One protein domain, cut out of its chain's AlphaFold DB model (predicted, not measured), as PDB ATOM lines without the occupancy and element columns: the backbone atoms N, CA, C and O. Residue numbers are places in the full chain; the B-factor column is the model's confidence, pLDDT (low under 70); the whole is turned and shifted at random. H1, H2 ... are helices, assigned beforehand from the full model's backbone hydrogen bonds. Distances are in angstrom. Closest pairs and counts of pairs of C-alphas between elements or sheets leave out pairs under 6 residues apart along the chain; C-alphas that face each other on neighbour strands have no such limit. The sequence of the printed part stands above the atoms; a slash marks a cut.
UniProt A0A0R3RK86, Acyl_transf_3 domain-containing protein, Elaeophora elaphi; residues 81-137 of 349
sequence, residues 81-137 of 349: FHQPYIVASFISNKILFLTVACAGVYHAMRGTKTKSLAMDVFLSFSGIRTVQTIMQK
ATOM      1  N   PHE A  81     -36.294  20.308 -31.408       81.94
ATOM      2  CA  PHE A  81     -37.163  20.721 -30.298       81.94
ATOM      3  C   PHE A  81     -38.645  20.363 -30.497       81.94
ATOM      4  O   PHE A  81     -39.417  20.382 -29.541       81.94
ATOM      5  N   HIS A  82     -39.058  19.995 -31.715       84.19
ATOM      6  CA  HIS A  82     -40.387  19.430 -31.965       84.19
ATOM      7  C   HIS A  82     -40.443  17.917 -31.708       84.19
ATOM      8  O   HIS A  82     -41.525  17.331 -31.748       84.19
ATOM      9  N   GLN A  83     -39.302  17.267 -31.452       82.62
ATOM     10  CA  GLN A  83     -39.240  15.842 -31.152       82.62
ATOM     11  C   GLN A  83     -39.247  15.629 -29.626       82.62
ATOM     12  O   GLN A  83     -38.244  15.905 -28.962       82.62
ATOM     13  N   PRO A  84     -40.345  15.121 -29.034       84.75
ATOM     14  CA  PRO A  84     -40.514  15.100 -27.578       84.75
ATOM     15  C   PRO A  84     -39.469  14.235 -26.865       84.75
ATOM     16  O   PRO A  84     -39.014  14.589 -25.782       84.75
ATOM     17  N   TYR A  85     -39.038  13.132 -27.484       82.31
ATOM     18  CA  TYR A  85     -37.992  12.260 -26.943       82.31
ATOM     19  C   TYR A  85     -36.625  12.959 -26.862       82.31
ATOM     20  O   TYR A  85     -35.924  12.828 -25.858       82.31
ATOM     21  N   ILE A  86     -36.277  13.756 -27.879       83.69
ATOM     22  CA  ILE A  86     -35.028  14.524 -27.902       83.69
ATOM     23  C   ILE A  86     -35.035  15.577 -26.796       83.69
ATOM     24  O   ILE A  86     -34.096  15.663 -26.007       83.69
ATOM     25  N   VAL A  87     -36.127  16.339 -26.699       87.25
ATOM     26  CA  VAL A  87     -36.299  17.359 -25.660       87.25
ATOM     27  C   VAL A  87     -36.259  16.734 -24.265       87.25
ATOM     28  O   VAL A  87     -35.574  17.251 -23.387       87.25
ATOM     29  N   ALA A  88     -36.924  15.593 -24.056       89.06
ATOM     30  CA  ALA A  88     -36.893  14.873 -22.786       89.06
ATOM     31  C   ALA A  88     -35.472  14.424 -22.409       89.06
ATOM     32  O   ALA A  88     -35.051  14.629 -21.269       89.06
ATOM     33  N   SER A  89     -34.714  13.866 -23.359       87.81
ATOM     34  CA  SER A  89     -33.319  13.465 -23.140       87.81
ATOM     35  C   SER A  89     -32.445  14.673 -22.786       87.81
ATOM     36  O   SER A  89     -31.749  14.652 -21.767       87.81
ATOM     37  N   PHE A  90     -32.572  15.773 -23.534       86.31
ATOM     38  CA  PHE A  90     -31.845  17.019 -23.288       86.31
ATOM     39  C   PHE A  90     -32.159  17.610 -21.905       86.31
ATOM     40  O   PHE A  90     -31.246  17.918 -21.137       86.31
ATOM     41  N   ILE A  91     -33.443  17.713 -21.543       90.31
ATOM     42  CA  ILE A  91     -33.876  18.186 -20.219       90.31
ATOM     43  C   ILE A  91     -33.321  17.273 -19.121       90.31
ATOM     44  O   ILE A  91     -32.756  17.770 -18.146       90.31
ATOM     45  N   SER A  92     -33.417  15.949 -19.286       91.06
ATOM     46  CA  SER A  92     -32.907  14.990 -18.298       91.06
ATOM     47  C   SER A  92     -31.399  15.145 -18.073       91.06
ATOM     48  O   SER A  92     -30.931  15.139 -16.933       91.06
ATOM     49  N   ASN A  93     -30.642  15.393 -19.145       90.88
ATOM     50  CA  ASN A  93     -29.211  15.639 -19.092       90.88
ATOM     51  C   ASN A  93     -28.890  16.946 -18.349       90.88
ATOM     52  O   ASN A  93     -28.025  16.956 -17.471       90.88
ATOM     53  N   LYS A  94     -29.620  18.037 -18.621       91.31
ATOM     54  CA  LYS A  94     -29.440  19.306 -17.893       91.31
ATOM     55  C   LYS A  94     -29.789  19.190 -16.413       91.31
ATOM     56  O   LYS A  94     -29.059  19.741 -15.593       91.31
ATOM     57  N   ILE A  95     -30.822  18.426 -16.056       93.75
ATOM     58  CA  ILE A  95     -31.152  18.131 -14.653       93.75
ATOM     59  C   ILE A  95     -30.010  17.359 -13.977       93.75
ATOM     60  O   ILE A  95     -29.630  17.689 -12.851       93.75
ATOM     61  N   LEU A  96     -29.425  16.369 -14.657       91.38
ATOM     62  CA  LEU A  96     -28.289  15.613 -14.128       91.38
ATOM     63  C   LEU A  96     -27.072  16.520 -13.892       91.38
ATOM     64  O   LEU A  96     -26.515  16.518 -12.795       91.38
ATOM     65  N   PHE A  97     -26.696  17.343 -14.875       91.50
ATOM     66  CA  PHE A  97     -25.593  18.299 -14.731       91.50
ATOM     67  C   PHE A  97     -25.845  19.322 -13.623       91.50
ATOM     68  O   PHE A  97     -24.937  19.607 -12.842       91.50
ATOM     69  N   LEU A  98     -27.072  19.834 -13.513       94.31
ATOM     70  CA  LEU A  98     -27.460  20.738 -12.436       94.31
ATOM     71  C   LEU A  98     -27.334  20.057 -11.068       94.31
ATOM     72  O   LEU A  98     -26.792  20.643 -10.139       94.31
ATOM     73  N   THR A  99     -27.763  18.799 -10.951       92.00
ATOM     74  CA  THR A  99     -27.642  18.012  -9.715       92.00
ATOM     75  C   THR A  99     -26.177  17.822  -9.324       92.00
ATOM     76  O   THR A  99     -25.816  18.051  -8.171       92.00
ATOM     77  N   VAL A 100     -25.314  17.472 -10.284       93.19
ATOM     78  CA  VAL A 100     -23.863  17.330 -10.072       93.19
ATOM     79  C   VAL A 100     -23.232  18.661  -9.653       93.19
ATOM     80  O   VAL A 100     -22.427  18.688  -8.721       93.19
ATOM     81  N   ALA A 101     -23.611  19.769 -10.298       92.69
ATOM     82  CA  ALA A 101     -23.118  21.102  -9.967       92.69
ATOM     83  C   ALA A 101     -23.546  21.523  -8.553       92.69
ATOM     84  O   ALA A 101     -22.698  21.890  -7.740       92.69
ATOM     85  N   CYS A 102     -24.831  21.388  -8.218       92.88
ATOM     86  CA  CYS A 102     -25.361  21.691  -6.890       92.88
ATOM     87  C   CYS A 102     -24.720  20.812  -5.803       92.88
ATOM     88  O   CYS A 102     -24.342  21.320  -4.748       92.88
ATOM     89  N   ALA A 103     -24.538  19.512  -6.058       92.19
ATOM     90  CA  ALA A 103     -23.852  18.603  -5.140       92.19
ATOM     91  C   ALA A 103     -22.365  18.961  -4.974       92.19
ATOM     92  O   ALA A 103     -21.820  18.867  -3.872       92.19
ATOM     93  N   GLY A 104     -21.710  19.408  -6.051       91.94
ATOM     94  CA  GLY A 104     -20.341  19.921  -6.035       91.94
ATOM     95  C   GLY A 104     -20.198  21.190  -5.195       91.94
ATOM     96  O   GLY A 104     -19.343  21.239  -4.312       91.94
ATOM     97  N   VAL A 105     -21.071  22.180  -5.409       91.75
ATOM     98  CA  VAL A 105     -21.110  23.429  -4.630       91.75
ATOM     99  C   VAL A 105     -21.392  23.137  -3.158       91.75
ATOM    100  O   VAL A 105     -20.663  23.609  -2.288       91.75
ATOM    101  N   TYR A 106     -22.387  22.295  -2.859       90.94
ATOM    102  CA  TYR A 106     -22.696  21.904  -1.483       90.94
ATOM    103  C   TYR A 106     -21.493  21.249  -0.793       90.94
ATOM    104  O   TYR A 106     -21.154  21.599   0.338       90.94
ATOM    105  N   HIS A 107     -20.818  20.328  -1.486       89.38
ATOM    106  CA  HIS A 107     -19.615  19.670  -0.985       89.38
ATOM    107  C   HIS A 107     -18.476  20.666  -0.721       89.38
ATOM    108  O   HIS A 107     -17.814  20.566   0.309       89.38
ATOM    109  N   ALA A 108     -18.269  21.644  -1.609       88.44
ATOM    110  CA  ALA A 108     -17.252  22.680  -1.435       88.44
ATOM    111  C   ALA A 108     -17.551  23.608  -0.241       88.44
ATOM    112  O   ALA A 108     -16.631  23.999   0.470       88.44
ATOM    113  N   MET A 109     -18.824  23.930   0.004       89.25
ATOM    114  CA  MET A 109     -19.227  24.850   1.075       89.25
ATOM    115  C   MET A 109     -19.337  24.190   2.457       89.25
ATOM    116  O   MET A 109     -18.986  24.806   3.458       89.25
ATOM    117  N   ARG A 110     -19.876  22.965   2.542       84.62
ATOM    118  CA  ARG A 110     -20.204  22.296   3.821       84.62
ATOM    119  C   ARG A 110     -19.404  21.023   4.106       84.62
ATOM    120  O   ARG A 110     -19.519  20.472   5.201       84.62
ATOM    121  N   GLY A 111     -18.588  20.554   3.164       81.50
ATOM    122  CA  GLY A 111     -17.816  19.319   3.304       81.50
ATOM    123  C   GLY A 111     -18.662  18.044   3.177       81.50
ATOM    124  O   GLY A 111     -19.759  18.044   2.622       81.50
ATOM    125  N   THR A 112     -18.128  16.924   3.677       76.81
ATOM    126  CA  THR A 112     -18.670  15.567   3.453       76.81
ATOM    127  C   THR A 112     -19.603  15.041   4.537       76.81
ATOM    128  O   THR A 112     -20.126  13.938   4.402       76.81
ATOM    129  N   LYS A 113     -19.805  15.787   5.630       76.38
ATOM    130  CA  LYS A 113     -20.567  15.302   6.785       76.38
ATOM    131  C   LYS A 113     -22.067  15.496   6.569       76.38
ATOM    132  O   LYS A 113     -22.555  16.615   6.417       76.38
ATOM    133  N   THR A 114     -22.798  14.397   6.616       79.69
ATOM    134  CA  THR A 114     -24.244  14.300   6.395       79.69
ATOM    135  C   THR A 114     -24.890  13.585   7.587       79.69
ATOM    136  O   THR A 114     -24.240  12.842   8.319       79.69
ATOM    137  N   LYS A 115     -26.180  13.851   7.827       79.31
ATOM    138  CA  LYS A 115     -26.974  13.189   8.884       79.31
ATOM    139  C   LYS A 115     -28.129  12.345   8.331       79.31
ATOM    140  O   LYS A 115     -28.831  11.703   9.099       79.31
ATOM    141  N   SER A 116     -28.363  12.386   7.018       89.31
ATOM    142  CA  SER A 116     -29.514  11.769   6.353       89.31
ATOM    143  C   SER A 116     -29.068  11.016   5.106       89.31
ATOM    144  O   SER A 116     -28.265  11.538   4.330       89.31
ATOM    145  N   LEU A 117     -29.657   9.836   4.885       89.06
ATOM    146  CA  LEU A 117     -29.401   8.985   3.721       89.06
ATOM    147  C   LEU A 117     -29.675   9.707   2.395       89.06
ATOM    148  O   LEU A 117     -28.919   9.551   1.443       89.06
ATOM    149  N   ALA A 118     -30.715  10.544   2.334       87.31
ATOM    150  CA  ALA A 118     -31.014  11.328   1.133       87.31
ATOM    151  C   ALA A 118     -29.875  12.303   0.798       87.31
ATOM    152  O   ALA A 118     -29.529  12.494  -0.368       87.31
ATOM    153  N   MET A 119     -29.251  12.872   1.832       85.25
ATOM    154  CA  MET A 119     -28.119  13.774   1.664       85.25
ATOM    155  C   MET A 119     -26.856  13.026   1.240       85.25
ATOM    156  O   MET A 119     -26.091  13.544   0.435       85.25
ATOM    157  N   ASP A 120     -26.660  11.798   1.723       87.00
ATOM    158  CA  ASP A 120     -25.569  10.930   1.270       87.00
ATOM    159  C   ASP A 120     -25.698  10.545  -0.199       87.00
ATOM    160  O   ASP A 120     -24.714  10.607  -0.945       87.00
ATOM    161  N   VAL A 121     -26.909  10.195  -0.636       87.56
ATOM    162  CA  VAL A 121     -27.193   9.903  -2.044       87.56
ATOM    163  C   VAL A 121     -26.937  11.144  -2.898       87.56
ATOM    164  O   VAL A 121     -26.212  11.057  -3.885       87.56
ATOM    165  N   PHE A 122     -27.434  12.314  -2.491       88.12
ATOM    166  CA  PHE A 122     -27.183  13.568  -3.208       88.12
ATOM    167  C   PHE A 122     -25.685  13.897  -3.301       88.12
ATOM    168  O   PHE A 122     -25.172  14.206  -4.375       88.12
ATOM    169  N   LEU A 123     -24.946  13.746  -2.199       87.00
ATOM    170  CA  LEU A 123     -23.506  13.993  -2.160       87.00
ATOM    171  C   LEU A 123     -22.704  12.972  -2.986       87.00
ATOM    172  O   LEU A 123     -21.556  13.240  -3.343       87.00
ATOM    173  N   SER A 124     -23.286  11.813  -3.305       86.38
ATOM    174  CA  SER A 124     -22.670  10.816  -4.190       86.38
ATOM    175  C   SER A 124     -22.597  11.297  -5.644       86.38
ATOM    176  O   SER A 124     -21.727  10.847  -6.383       86.38
ATOM    177  N   PHE A 125     -23.433  12.266  -6.040       87.19
ATOM    178  CA  PHE A 125     -23.348  12.937  -7.343       87.19
ATOM    179  C   PHE A 125     -22.315  14.074  -7.379       87.19
ATOM    180  O   PHE A 125     -22.086  14.658  -8.435       87.19
ATOM    181  N   SER A 126     -21.664  14.402  -6.256       91.56
ATOM    182  CA  SER A 126     -20.637  15.446  -6.226       91.56
ATOM    183  C   SER A 126     -19.431  15.053  -7.081       91.56
ATOM    184  O   SER A 126     -18.714  14.093  -6.781       91.56
ATOM    185  N   GLY A 127     -19.165  15.840  -8.128       85.88
ATOM    186  CA  GLY A 127     -18.018  15.625  -9.012       85.88
ATOM    187  C   GLY A 127     -16.679  15.678  -8.270       85.88
ATOM    188  O   GLY A 127     -15.809  14.855  -8.530       85.88
ATOM    189  N   ILE A 128     -16.541  16.570  -7.281       85.75
ATOM    190  CA  ILE A 128     -15.319  16.702  -6.470       85.75
ATOM    191  C   ILE A 128     -15.047  15.404  -5.705       85.75
ATOM    192  O   ILE A 128     -13.942  14.869  -5.773       85.75
ATOM    193  N   ARG A 129     -16.061  14.866  -5.017       84.12
ATOM    194  CA  ARG A 129     -15.941  13.619  -4.250       84.12
ATOM    195  C   ARG A 129     -15.615  12.437  -5.158       84.12
ATOM    196  O   ARG A 129     -14.759  11.621  -4.819       84.12
ATOM    197  N   THR A 130     -16.266  12.356  -6.315       87.50
ATOM    198  CA  THR A 130     -16.010  11.314  -7.315       87.50
ATOM    199  C   THR A 130     -14.581  11.387  -7.849       87.50
ATOM    200  O   THR A 130     -13.879  10.380  -7.829       87.50
ATOM    201  N   VAL A 131     -14.104  12.572  -8.245       86.38
ATOM    202  CA  VAL A 131     -12.725  12.772  -8.723       86.38
ATOM    203  C   VAL A 131     -11.718  12.446  -7.626       86.38
ATOM    204  O   VAL A 131     -10.777  11.704  -7.881       86.38
ATOM    205  N   GLN A 132     -11.940  12.910  -6.396       85.75
ATOM    206  CA  GLN A 132     -11.086  12.571  -5.256       85.75
ATOM    207  C   GLN A 132     -11.036  11.061  -5.024       85.75
ATOM    208  O   GLN A 132      -9.953  10.521  -4.850       85.75
ATOM    209  N   THR A 133     -12.175  10.367  -5.092       84.38
ATOM    210  CA  THR A 133     -12.249   8.906  -4.922       84.38
ATOM    211  C   THR A 133     -11.519   8.164  -6.047       84.38
ATOM    212  O   THR A 133     -10.854   7.164  -5.792       84.38
ATOM    213  N   ILE A 134     -11.612   8.649  -7.290       84.12
ATOM    214  CA  ILE A 134     -10.911   8.071  -8.449       84.12
ATOM    215  C   ILE A 134      -9.399   8.320  -8.359       84.12
ATOM    216  O   ILE A 134      -8.607   7.425  -8.648       84.12
ATOM    217  N   MET A 135      -8.995   9.527  -7.955       83.62
ATOM    218  CA  MET A 135      -7.591   9.914  -7.801       83.62
ATOM    219  C   MET A 135      -6.956   9.343  -6.534       83.62
ATOM    220  O   MET A 135      -5.727   9.285  -6.440       83.62
ATOM    221  N   GLN A 136      -7.763   8.919  -5.559       80.69
ATOM    222  CA  GLN A 136      -7.272   8.305  -4.340       80.69
ATOM    223  C   GLN A 136      -6.608   6.979  -4.697       80.69
ATOM    224  O   GLN A 136      -7.239   5.939  -4.893       80.69
ATOM    225  N   LYS A 137      -5.279   7.027  -4.782       61.66
ATOM    226  CA  LYS A 137      -4.447   5.847  -4.955       61.66
ATOM    227  C   LYS A 137      -4.777   4.904  -3.804       61.66
ATOM    228  O   LYS A 137      -4.613   5.274  -2.642       61.66
TER     229      LYS A 137
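What this domain is: This is residues 81 to 137 of the 349 residues of the protein "Acyl_transf_3 domain-containing protein" of Elaeophora elaphi (UniProt A0A0R3RK86). One long helix, H1, makes the longest axis, and a loose crossbar of two short helices, H2 and H3, passes across it toward its last residues. After H1 the chain folds back through residues 111 to 116 into H2, then passes H1 through a tight link into H3, with H2 extending to one side of H1 and H3 to the other; residues 82 to 89, with the first part of H1, and residues 131 to 137, with the last part of H3, stick out. The printed part has 57 residues with three named helices in the order H1, H2, H3 and no named strand, and its class is all helix. It is loose, with a radius of gyration of the C-alphas of 14.3 A, and elongated, with spans of 44 by 28 by 18 A.

Where its parts are: H1 holds residues 84 to 110, from the C-alpha of Pro 84 at (-40.514, 15.100, -27.578) to that of Arg 110 at (-20.204, 22.296, 3.821), a length of 38.1 A. H2 holds residues 117 to 124, 10.5 A from first to last C-alpha, and begins with C-alpha 117 at (-29.401, 8.985, 3.721). H3 holds residues 127 to 135, 12.0 A long, and ends with C-alpha 135 at (-7.591, 9.914, -7.801).

How they stand to each other: H1 touches H2 with residues 99 to 107 alone, and the closest C-alphas, those of Ala 103 and Leu 123, are 5.5 A apart. The lines of H1 and H2 are about perpendicular, at 82 degrees. H1 touches H3 with residues 100 to 107 alone, and the closest C-alphas, those of Gly 104 and Gly 127, are 5.7 A apart. The lines of H1 and H3 are about perpendicular, at 76 degrees. H2 and H3 are close but not clearly touching, with the closest C-alphas, those of Ser 124 and Thr 130, 7.4 A apart. They run the same way at a steep tilt of 66 degrees. In H1, H2 and H3 every pair of O i and N i+4 is within hydrogen-bond range.

The domain as a whole: The two C-alphas farthest apart are those of His 82 and Lys 137, 47.0 A. Without the stretches that stand free, residues 82 to 89 and 131 to 137, the body has 42 residues and spans 41 by 19 by 15 A. The printed part has no cut. The link from H1 to H2 is short, with 6 residues, the link from H2 to H3 is tight, with 2 residues, and no link is long. The mean pLDDT of the printed part is 86.7, and one residue, Lys 137, is under 70.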